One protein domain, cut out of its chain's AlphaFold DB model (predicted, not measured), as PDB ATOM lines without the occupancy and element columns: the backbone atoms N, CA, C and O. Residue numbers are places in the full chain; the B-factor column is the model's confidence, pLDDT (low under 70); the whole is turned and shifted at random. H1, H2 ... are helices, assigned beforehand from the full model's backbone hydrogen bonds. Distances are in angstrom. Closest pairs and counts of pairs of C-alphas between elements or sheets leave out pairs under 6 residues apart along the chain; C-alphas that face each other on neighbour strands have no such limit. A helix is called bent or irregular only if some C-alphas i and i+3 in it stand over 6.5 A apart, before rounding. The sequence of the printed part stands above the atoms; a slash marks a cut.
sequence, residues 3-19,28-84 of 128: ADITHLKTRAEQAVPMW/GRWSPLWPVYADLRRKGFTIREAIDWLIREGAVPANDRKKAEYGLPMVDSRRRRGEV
ATOM      1  N   ALA A   3     -21.787 -30.506  18.135       56.75
ATOM      2  CA  ALA A   3     -21.853 -29.911  16.796       56.75
ATOM      3  C   ALA A   3     -22.574 -30.814  15.775       56.75
ATOM      4  O   ALA A   3     -23.344 -30.337  14.943       56.75
ATOM      5  N   ASP A   4     -22.405 -32.132  15.898       63.75
ATOM      6  CA  ASP A   4     -23.023 -33.115  15.007       63.75
ATOM      7  C   ASP A   4     -24.537 -33.271  15.182       63.75
ATOM      8  O   ASP A   4     -25.196 -33.830  14.307       63.75
ATOM      9  N   ILE A   5     -25.098 -32.855  16.320       68.00
ATOM     10  CA  ILE A   5     -26.548 -32.924  16.560       68.00
ATOM     11  C   ILE A   5     -27.216 -31.710  15.919       68.00
ATOM     12  O   ILE A   5     -28.207 -31.861  15.206       68.00
ATOM     13  N   THR A   6     -26.623 -30.526  16.087       72.81
ATOM     14  CA  THR A   6     -27.094 -29.291  15.449       72.81
ATOM     15  C   THR A   6     -27.109 -29.424  13.927       72.81
ATOM     16  O   THR A   6     -28.087 -29.058  13.284       72.81
ATOM     17  N   HIS A   7     -26.077 -30.042  13.344       74.12
ATOM     18  CA  HIS A   7     -26.005 -30.252  11.897       74.12
ATOM     19  C   HIS A   7     -27.078 -31.228  11.378       74.12
ATOM     20  O   HIS A   7     -27.642 -31.026  10.301       74.12
ATOM     21  N   LEU A   8     -27.409 -32.268  12.155       68.81
ATOM     22  CA  LEU A   8     -28.511 -33.179  11.828       68.81
ATOM     23  C   LEU A   8     -29.866 -32.481  11.889       68.81
ATOM     24  O   LEU A   8     -30.703 -32.726  11.024       68.81
ATOM     25  N   LYS A   9     -30.065 -31.608  12.879       72.75
ATOM     26  CA  LYS A   9     -31.285 -30.813  13.026       72.75
ATOM     27  C   LYS A   9     -31.511 -29.902  11.822       72.75
ATOM     28  O   LYS A   9     -32.549 -30.002  11.177       72.75
ATOM     29  N   THR A  10     -30.506 -29.119  11.434       74.94
ATOM     30  CA  THR A  10     -30.593 -28.247  10.251       74.94
ATOM     31  C   THR A  10     -30.894 -29.041   8.979       74.94
ATOM     32  O   THR A  10     -31.692 -28.621   8.143       74.94
ATOM     33  N   ARG A  11     -30.298 -30.228   8.833       69.56
ATOM     34  CA  ARG A  11     -30.545 -31.104   7.683       69.56
ATOM     35  C   ARG A  11     -31.942 -31.726   7.713       69.56
ATOM     36  O   ARG A  11     -32.522 -31.922   6.653       69.56
ATOM     37  N   ALA A  12     -32.482 -32.023   8.896       68.25
ATOM     38  CA  ALA A  12     -33.850 -32.501   9.073       68.25
ATOM     39  C   ALA A  12     -34.870 -31.409   8.728       68.25
ATOM     40  O   ALA A  12     -35.797 -31.689   7.977       68.25
ATOM     41  N   GLU A  13     -34.648 -30.174   9.185       67.94
ATOM     42  CA  GLU A  13     -35.465 -28.997   8.856       67.94
ATOM     43  C   GLU A  13     -35.451 -28.699   7.350       67.94
ATOM     44  O   GLU A  13     -36.501 -28.477   6.753       67.94
ATOM     45  N   GLN A  14     -34.288 -28.786   6.695       67.75
ATOM     46  CA  GLN A  14     -34.187 -28.671   5.233       67.75
ATOM     47  C   GLN A  14     -34.810 -29.860   4.490       67.75
ATOM     48  O   GLN A  14     -35.272 -29.717   3.358       67.75
ATOM     49  N   ALA A  15     -34.806 -31.041   5.111       61.00
ATOM     50  CA  ALA A  15     -35.407 -32.246   4.564       61.00
ATOM     51  C   ALA A  15     -36.912 -32.342   4.827       61.00
ATOM     52  O   ALA A  15     -37.510 -33.271   4.281       61.00
ATOM     53  N   VAL A  16     -37.517 -31.420   5.597       59.22
ATOM     54  CA  VAL A  16     -38.973 -31.230   5.669       59.22
ATOM     55  C   VAL A  16     -39.419 -30.912   4.248       59.22
ATOM     56  O   VAL A  16     -39.256 -29.784   3.775       59.22
ATOM     57  N   PRO A  17     -39.963 -31.886   3.504       56.19
ATOM     58  CA  PRO A  17     -40.465 -31.578   2.191       56.19
ATOM     59  C   PRO A  17     -41.683 -30.701   2.455       56.19
ATOM     60  O   PRO A  17     -42.552 -31.070   3.249       56.19
ATOM     61  N   MET A  18     -41.804 -29.571   1.763       53.06
ATOM     62  CA  MET A  18     -43.129 -29.073   1.414       53.06
ATOM     63  C   MET A  18     -43.865 -30.258   0.797       53.06
ATOM     64  O   MET A  18     -43.581 -30.608  -0.344       53.06
ATOM     65  N   TRP A  19     -44.685 -30.950   1.597       56.75
ATOM     66  CA  TRP A  19     -45.277 -32.240   1.260       56.75
ATOM     67  C   TRP A  19     -45.945 -32.084  -0.102       56.75
ATOM     68  O   TRP A  19     -46.970 -31.398  -0.188       56.75
ATOM     69  N   GLY A  28     -41.276 -42.833  -1.976       69.62
ATOM     70  CA  GLY A  28     -40.858 -41.491  -2.392       69.62
ATOM     71  C   GLY A  28     -41.049 -40.450  -1.287       69.62
ATOM     72  O   GLY A  28     -40.224 -39.555  -1.142       69.62
ATOM     73  N   ARG A  29     -42.080 -40.629  -0.448       76.19
ATOM     74  CA  ARG A  29     -42.389 -39.742   0.687       76.19
ATOM     75  C   ARG A  29     -41.272 -39.698   1.740       76.19
ATOM     76  O   ARG A  29     -41.092 -38.672   2.378       76.19
ATOM     77  N   TRP A  30     -40.515 -40.785   1.892       82.31
ATOM     78  CA  TRP A  30     -39.481 -40.944   2.926       82.31
ATOM     79  C   TRP A  30     -38.055 -40.740   2.407       82.31
ATOM     80  O   TRP A  30     -37.106 -40.703   3.185       82.31
ATOM     81  N   SER A  31     -37.890 -40.607   1.090       80.19
ATOM     82  CA  SER A  31     -36.578 -40.475   0.449       80.19
ATOM     83  C   SER A  31     -35.773 -39.238   0.882       80.19
ATOM     84  O   SER A  31     -34.563 -39.393   1.045       80.19
ATOM     85  N   PRO A  32     -36.380 -38.055   1.118       83.12
ATOM     86  CA  PRO A  32     -35.655 -36.877   1.611       83.12
ATOM     87  C   PRO A  32     -35.100 -37.045   3.031       83.12
ATOM     88  O   PRO A  32     -34.059 -36.489   3.354       83.12
ATOM     89  N   LEU A  33     -35.763 -37.857   3.858       83.94
ATOM     90  CA  LEU A  33     -35.399 -38.085   5.260       83.94
ATOM     91  C   LEU A  33     -34.351 -39.191   5.441       83.94
ATOM     92  O   LEU A  33     -33.804 -39.366   6.528       83.94
ATOM     93  N   TRP A  34     -34.048 -39.937   4.376       84.88
ATOM     94  CA  TRP A  34     -33.090 -41.038   4.422       84.88
ATOM     95  C   TRP A  34     -31.674 -40.637   4.872       84.88
ATOM     96  O   TRP A  34     -31.134 -41.375   5.690       84.88
ATOM     97  N   PRO A  35     -31.058 -39.521   4.425       85.00
ATOM     98  CA  PRO A  35     -29.702 -39.169   4.854       85.00
ATOM     99  C   PRO A  35     -29.611 -38.987   6.372       85.00
ATOM    100  O   PRO A  35     -28.716 -39.529   7.012       85.00
ATOM    101  N   VAL A  36     -30.595 -38.297   6.953       87.00
ATOM    102  CA  VAL A  36     -30.687 -38.067   8.401       87.00
ATOM    103  C   VAL A  36     -30.924 -39.386   9.138       87.00
ATOM    104  O   VAL A  36     -30.252 -39.684  10.122       87.00
ATOM    105  N   TYR A  37     -31.823 -40.228   8.623       86.75
ATOM    106  CA  TYR A  37     -32.057 -41.568   9.161       86.75
ATOM    107  C   TYR A  37     -30.800 -42.453   9.111       86.75
ATOM    108  O   TYR A  37     -30.495 -43.141  10.083       86.75
ATOM    109  N   ALA A  38     -30.042 -42.428   8.014       85.94
ATOM    110  CA  ALA A  38     -28.809 -43.192   7.859       85.94
ATOM    111  C   ALA A  38     -27.727 -42.725   8.844       85.94
ATOM    112  O   ALA A  38     -27.057 -43.563   9.448       85.94
ATOM    113  N   ASP A  39     -27.601 -41.415   9.065       87.88
ATOM    114  CA  ASP A  39     -26.676 -40.861  10.056       87.88
ATOM    115  C   ASP A  39     -27.070 -41.266  11.488       87.88
ATOM    116  O   ASP A  39     -26.211 -41.676  12.269       87.88
ATOM    117  N   LEU A  40     -28.365 -41.263  11.824       87.94
ATOM    118  CA  LEU A  40     -28.858 -41.783  13.108       87.94
ATOM    119  C   LEU A  40     -28.542 -43.280  13.264       87.94
ATOM    120  O   LEU A  40     -28.056 -43.711  14.309       87.94
ATOM    121  N   ARG A  41     -28.724 -44.079  12.207       88.06
ATOM    122  CA  ARG A  41     -28.375 -45.511  12.213       88.06
ATOM    123  C   ARG A  41     -26.874 -45.747  12.388       88.06
ATOM    124  O   ARG A  41     -26.499 -46.688  13.081       88.06
ATOM    125  N   ARG A  42     -26.017 -44.901  11.803       83.75
ATOM    126  CA  ARG A  42     -24.552 -44.954  11.978       83.75
ATOM    127  C   ARG A  42     -24.118 -44.584  13.394       83.75
ATOM    128  O   ARG A  42     -23.157 -45.153  13.892       83.75
ATOM    129  N   LYS A  43     -24.854 -43.687  14.054       84.50
ATOM    130  CA  LYS A  43     -24.640 -43.302  15.458       84.50
ATOM    131  C   LYS A  43     -25.135 -44.345  16.472       84.50
ATOM    132  O   LYS A  43     -24.992 -44.129  17.668       84.50
ATOM    133  N   GLY A  44     -25.704 -45.464  16.012       88.44
ATOM    134  CA  GLY A  44     -26.154 -46.566  16.866       88.44
ATOM    135  C   GLY A  44     -27.624 -46.500  17.284       88.44
ATOM    136  O   GLY A  44     -28.079 -47.385  18.003       88.44
ATOM    137  N   PHE A  45     -28.393 -45.516  16.807       86.88
ATOM    138  CA  PHE A  45     -29.818 -45.431  17.129       86.88
ATOM    139  C   PHE A  45     -30.595 -46.604  16.517       86.88
ATOM    140  O   PHE A  45     -30.398 -47.013  15.357       86.88
ATOM    141  N   THR A  46     -31.541 -47.143  17.286       90.19
ATOM    142  CA  THR A  46     -32.492 -48.123  16.761       90.19
ATOM    143  C   THR A  46     -33.453 -47.462  15.773       90.19
ATOM    144  O   THR A  46     -33.609 -46.244  15.726       90.19
ATOM    145  N   ILE A  47     -34.130 -48.273  14.956       87.06
ATOM    146  CA  ILE A  47     -35.094 -47.774  13.962       87.06
ATOM    147  C   ILE A  47     -36.185 -46.932  14.639       87.06
ATOM    148  O   ILE A  47     -36.539 -45.869  14.137       87.06
ATOM    149  N   ARG A  48     -36.686 -47.397  15.790       88.31
ATOM    150  CA  ARG A  48     -37.736 -46.717  16.557       88.31
ATOM    151  C   ARG A  48     -37.249 -45.385  17.115       88.31
ATOM    152  O   ARG A  48     -37.957 -44.398  16.975       88.31
ATOM    153  N   GLU A  49     -36.048 -45.345  17.686       89.06
ATOM    154  CA  GLU A  49     -35.474 -44.110  18.236       89.06
ATOM    155  C   GLU A  49     -35.150 -43.093  17.145       89.06
ATOM    156  O   GLU A  49     -35.427 -41.911  17.313       89.06
ATOM    157  N   ALA A  50     -34.627 -43.544  16.003       88.31
ATOM    158  CA  ALA A  50     -34.360 -42.662  14.873       88.31
ATOM    159  C   ALA A  50     -35.649 -41.999  14.356       88.31
ATOM    160  O   ALA A  50     -35.645 -40.831  13.981       88.31
ATOM    161  N   ILE A  51     -36.766 -42.729  14.361       87.75
ATOM    162  CA  ILE A  51     -38.070 -42.201  13.943       87.75
ATOM    163  C   ILE A  51     -38.676 -41.299  15.010       87.75
ATOM    164  O   ILE A  51     -39.227 -40.260  14.662       87.75
ATOM    165  N   ASP A  52     -38.553 -41.655  16.288       89.62
ATOM    166  CA  ASP A  52     -38.991 -40.802  17.393       89.62
ATOM    167  C   ASP A  52     -38.250 -39.458  17.365       89.62
ATOM    168  O   ASP A  52     -38.872 -38.404  17.474       89.62
ATOM    169  N   TRP A  53     -36.942 -39.482  17.091       89.31
ATOM    170  CA  TRP A  53     -36.135 -38.281  16.889       89.31
ATOM    171  C   TRP A  53     -36.635 -37.448  15.700       89.31
ATOM    172  O   TRP A  53     -36.864 -36.252  15.844       89.31
ATOM    173  N   LEU A  54     -36.909 -38.075  14.549       86.38
ATOM    174  CA  LEU A  54     -37.467 -37.381  13.379       86.38
ATOM    175  C   LEU A  54     -38.863 -36.783  13.634       86.38
ATOM    176  O   LEU A  54     -39.211 -35.776  13.018       86.38
ATOM    177  N   ILE A  55     -39.667 -37.382  14.517       87.25
ATOM    178  CA  ILE A  55     -40.965 -36.830  14.934       87.25
ATOM    179  C   ILE A  55     -40.767 -35.626  15.858       87.25
ATOM    180  O   ILE A  55     -41.438 -34.612  15.680       87.25
ATOM    181  N   ARG A  56     -39.834 -35.708  16.816       86.25
ATOM    182  CA  ARG A  56     -39.505 -34.597  17.729       86.25
ATOM    183  C   ARG A  56     -38.969 -33.377  16.991       86.25
ATOM    184  O   ARG A  56     -39.339 -32.261  17.329       86.25
ATOM    185  N   GLU A  57     -38.167 -33.597  15.954       81.69
ATOM    186  CA  GLU A  57     -37.654 -32.531  15.086       81.69
ATOM    187  C   GLU A  57     -38.690 -32.036  14.057       81.69
ATOM    188  O   GLU A  57     -38.391 -31.165  13.247       81.69
ATOM    189  N   GLY A  58     -39.915 -32.580  14.047       82.81
ATOM    190  CA  GLY A  58     -40.993 -32.149  13.147       82.81
ATOM    191  C   GLY A  58     -40.839 -32.604  11.690       82.81
ATOM    192  O   GLY A  58     -41.679 -32.283  10.849       82.81
ATOM    193  N   ALA A  59     -39.811 -33.397  11.382       80.88
ATOM    194  CA  ALA A  59     -39.558 -33.934  10.048       80.88
ATOM    195  C   ALA A  59     -40.577 -35.014   9.638       80.88
ATOM    196  O   ALA A  59     -40.872 -35.190   8.453       80.88
ATOM    197  N   VAL A  60     -41.143 -35.731  10.615       81.56
ATOM    198  CA  VAL A  60     -42.204 -36.729  10.417       81.56
ATOM    199  C   VAL A  60     -43.433 -36.359  11.260       81.56
ATOM    200  O   VAL A  60     -43.301 -36.150  12.463       81.56
ATOM    201  N   PRO A  61     -44.653 -36.338  10.694       81.75
ATOM    202  CA  PRO A  61     -45.871 -36.144  11.462       81.75
ATOM    203  C   PRO A  61     -46.080 -37.346  12.378       81.75
ATOM    204  O   PRO A  61     -45.984 -38.489  11.925       81.75
ATOM    205  N   ALA A  62     -46.467 -37.110  13.632       82.06
ATOM    206  CA  ALA A  62     -46.741 -38.189  14.586       82.06
ATOM    207  C   ALA A  62     -47.758 -39.220  14.044       82.06
ATOM    208  O   ALA A  62     -47.589 -40.426  14.234       82.06
ATOM    209  N   ASN A  63     -48.750 -38.765  13.267       83.31
ATOM    210  CA  ASN A  63     -49.754 -39.616  12.614       83.31
ATOM    211  C   ASN A  63     -49.170 -40.610  11.597       83.31
ATOM    212  O   ASN A  63     -49.782 -41.639  11.307       83.31
ATOM    213  N   ASP A  64     -47.992 -40.328  11.045       83.62
ATOM    214  CA  ASP A  64     -47.322 -41.203  10.092       83.62
ATOM    215  C   ASP A  64     -46.183 -42.020  10.715       83.62
ATOM    216  O   ASP A  64     -45.479 -42.710   9.979       83.62
ATOM    217  N   ARG A  65     -46.041 -42.039  12.051       84.38
ATOM    218  CA  ARG A  65     -45.024 -42.832  12.768       84.38
ATOM    219  C   ARG A  65     -44.928 -44.269  12.258       84.38
ATOM    220  O   ARG A  65     -43.870 -44.693  11.806       84.38
ATOM    221  N   LYS A  66     -46.051 -44.998  12.246       85.50
ATOM    222  CA  LYS A  66     -46.085 -46.386  11.750       85.50
ATOM    223  C   LYS A  66     -45.644 -46.478  10.289       85.50
ATOM    224  O   LYS A  66     -44.945 -47.406   9.915       85.50
ATOM    225  N   LYS A  67     -46.017 -45.511   9.446       83.12
ATOM    226  CA  LYS A  67     -45.628 -45.515   8.028       83.12
ATOM    227  C   LYS A  67     -44.140 -45.216   7.844       83.12
ATOM    228  O   LYS A  67     -43.537 -45.789   6.943       83.12
ATOM    229  N   ALA A  68     -43.551 -44.375   8.691       83.81
ATOM    230  CA  ALA A  68     -42.115 -44.118   8.716       83.81
ATOM    231  C   ALA A  68     -41.327 -45.347   9.207       83.81
ATOM    232  O   ALA A  68     -40.289 -45.662   8.627       83.81
ATOM    233  N   GLU A  69     -41.862 -46.089  10.187       87.25
ATOM    234  CA  GLU A  69     -41.277 -47.339  10.713       87.25
ATOM    235  C   GLU A  69     -41.097 -48.407   9.640       87.25
ATOM    236  O   GLU A  69     -40.082 -49.096   9.639       87.25
ATOM    237  N   TYR A  70     -42.015 -48.489   8.677       85.44
ATOM    238  CA  TYR A  70     -41.864 -49.383   7.526       85.44
ATOM    239  C   TYR A  70     -41.168 -48.716   6.329       85.44
ATOM    240  O   TYR A  70     -40.412 -49.361   5.605       85.44
ATOM    241  N   GLY A  71     -41.406 -47.423   6.104       83.12
ATOM    242  CA  GLY A  71     -40.963 -46.703   4.913       83.12
ATOM    243  C   GLY A  71     -39.469 -46.388   4.882       83.12
ATOM    244  O   GLY A  71     -38.824 -46.624   3.861       83.12
ATOM    245  N   LEU A  72     -38.900 -45.893   5.986       83.88
ATOM    246  CA  LEU A  72     -37.485 -45.505   6.060       83.88
ATOM    247  C   LEU A  72     -36.525 -46.699   5.910       83.88
ATOM    248  O   LEU A  72     -35.616 -46.607   5.080       83.88
ATOM    249  N   PRO A  73     -36.737 -47.848   6.587       84.06
ATOM    250  CA  PRO A  73     -35.928 -49.044   6.344       84.06
ATOM    251  C   PRO A  73     -36.045 -49.560   4.906       84.06
ATOM    252  O   PRO A  73     -35.084 -50.089   4.350       84.06
ATOM    253  N   MET A  74     -37.210 -49.391   4.273       82.69
ATOM    254  CA  MET A  74     -37.418 -49.796   2.882       82.69
ATOM    255  C   MET A  74     -36.642 -48.905   1.903       82.69
ATOM    256  O   MET A  74     -36.084 -49.415   0.929       82.69
ATOM    257  N   VAL A  75     -36.566 -47.592   2.164       81.94
ATOM    258  CA  VAL A  75     -35.697 -46.668   1.414       81.94
ATOM    259  C   VAL A  75     -34.229 -47.039   1.614       81.94
ATOM    260  O   VAL A  75     -33.499 -47.129   0.628       81.94
ATOM    261  N   ASP A  76     -33.811 -47.297   2.857       83.06
ATOM    262  CA  ASP A  76     -32.429 -47.675   3.177       83.06
ATOM    263  C   ASP A  76     -32.019 -48.970   2.468       83.06
ATOM    264  O   ASP A  76     -31.007 -49.009   1.774       83.06
ATOM    265  N   SER A  77     -32.866 -49.999   2.528       80.00
ATOM    266  CA  SER A  77     -32.650 -51.267   1.827       80.00
ATOM    267  C   SER A  77     -32.571 -51.091   0.308       80.00
ATOM    268  O   SER A  77     -31.692 -51.665  -0.330       80.00
ATOM    269  N   ARG A  78     -33.438 -50.264  -0.298       75.88
ATOM    270  CA  ARG A  78     -33.381 -49.990  -1.745       75.88
ATOM    271  C   ARG A  78     -32.121 -49.239  -2.155       75.88
ATOM    272  O   ARG A  78     -31.576 -49.552  -3.207       75.88
ATOM    273  N   ARG A  79     -31.667 -48.271  -1.357       73.81
ATOM    274  CA  ARG A  79     -30.445 -47.512  -1.649       73.81
ATOM    275  C   ARG A  79     -29.208 -48.385  -1.490       73.81
ATOM    276  O   ARG A  79     -28.454 -48.489  -2.443       73.81
ATOM    277  N   ARG A  80     -29.102 -49.149  -0.398       69.31
ATOM    278  CA  ARG A  80     -28.025 -50.140  -0.220       69.31
ATOM    279  C   ARG A  80     -28.018 -51.219  -1.304       69.31
ATOM    280  O   ARG A  80     -26.953 -51.625  -1.741       69.31
ATOM    281  N   ARG A  81     -29.189 -51.679  -1.769       61.91
ATOM    282  CA  ARG A  81     -29.291 -52.643  -2.884       61.91
ATOM    283  C   ARG A  81     -28.996 -52.028  -4.255       61.91
ATOM    284  O   ARG A  81     -28.596 -52.761  -5.150       61.91
ATOM    285  N   GLY A  82     -29.216 -50.727  -4.433       52.97
ATOM    286  CA  GLY A  82     -28.815 -49.983  -5.633       52.97
ATOM    287  C   GLY A  82     -27.331 -49.605  -5.647       52.97
ATOM    288  O   GLY A  82     -26.804 -49.270  -6.698       52.97
ATOM    289  N   GLU A  83     -26.670 -49.699  -4.494       45.69
ATOM    290  CA  GLU A  83     -25.241 -49.450  -4.262       45.69
ATOM    291  C   GLU A  83     -24.426 -50.758  -4.237       45.69
ATOM    292  O   GLU A  83     -23.301 -50.804  -3.749       45.69
ATOM    293  N   VAL A  84     -24.994 -51.844  -4.773       39.41
ATOM    294  CA  VAL A  84     -24.239 -53.052  -5.110       39.41
ATOM    295  C   VAL A  84     -23.690 -52.827  -6.523       39.41
ATOM    296  O   VAL A  84     -24.490 -52.813  -7.466       39.41
TER     297      VAL A  84
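Overview. This is residues 3 to 19 and 28 to 84 of the 128 residues of an uncharacterized protein of Roseimicrobium gellanilyticum (UniProt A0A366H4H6). What shape do the helices make? H2 lies in the middle of a small crossed helix pack: H1 runs beside it, opposite ways, and H4 crosses it on the other side. H3 sets its line steeply to both H2 and H4, and H4 has a kink. What is the make-up? The printed part has 74 residues with four named helices, H1 to H4 in order, and no named strand: all helix. It is compact, with a radius of gyration of the C-alphas of 11.5 A and spans of 31 by 29 by 23 A.

Arrangement. What does the first helix meet? H1, residues 3 to 15, touches residues 32 to 36 alone of the hub H2, residues 28 to 42, at a shallow tilt of 7 degrees, opposite ways; the closest C-alphas, of Ala 15 and Pro 32, are 5.5 A apart. What else touches H2? H3, residues 47 to 56, touches its residues 37 to 41 alone at a steep tilt of 68 degrees, only just short of perpendicular, closest at C-alphas Leu 40 and Ala 50, 5.8 A. H4, residues 62 to 82, touches H2 with residues 68 to 76 alone, about perpendicular at 78 degrees, closest at C-alphas Trp 30 and Leu 72, 5.9 A; H1 and H4 are apart. How are the backbones? Every O i to N i+4 pair is within hydrogen-bond range in H1 and H3, against 7 of 11 in H2 and 14 of 17 in H4.

Along the chain. Where do the helices begin and end? H1 begins at C-alpha 3 (-21.853, -29.911, 16.796), and H4, 29.5 A long, ends at C-alpha 82 (-28.815, -49.983, -5.633). Which are irregular? H2, 22.0 A long, with C-alphas 29 and 32 7.4 A apart, and H4, with C-alphas 63 and 66 7.7 A apart.

Size, cuts and confidence. Is anything missing? Residues 20 to 27 are not printed, and C-alphas 19 and 28 are 10.9 A apart across the cut; the links H2 to H3 and H3 to H4 are tight. Where is confidence low? The pLDDT is under 70 in 19 residues, among them 11 to 19 and 80 to 84.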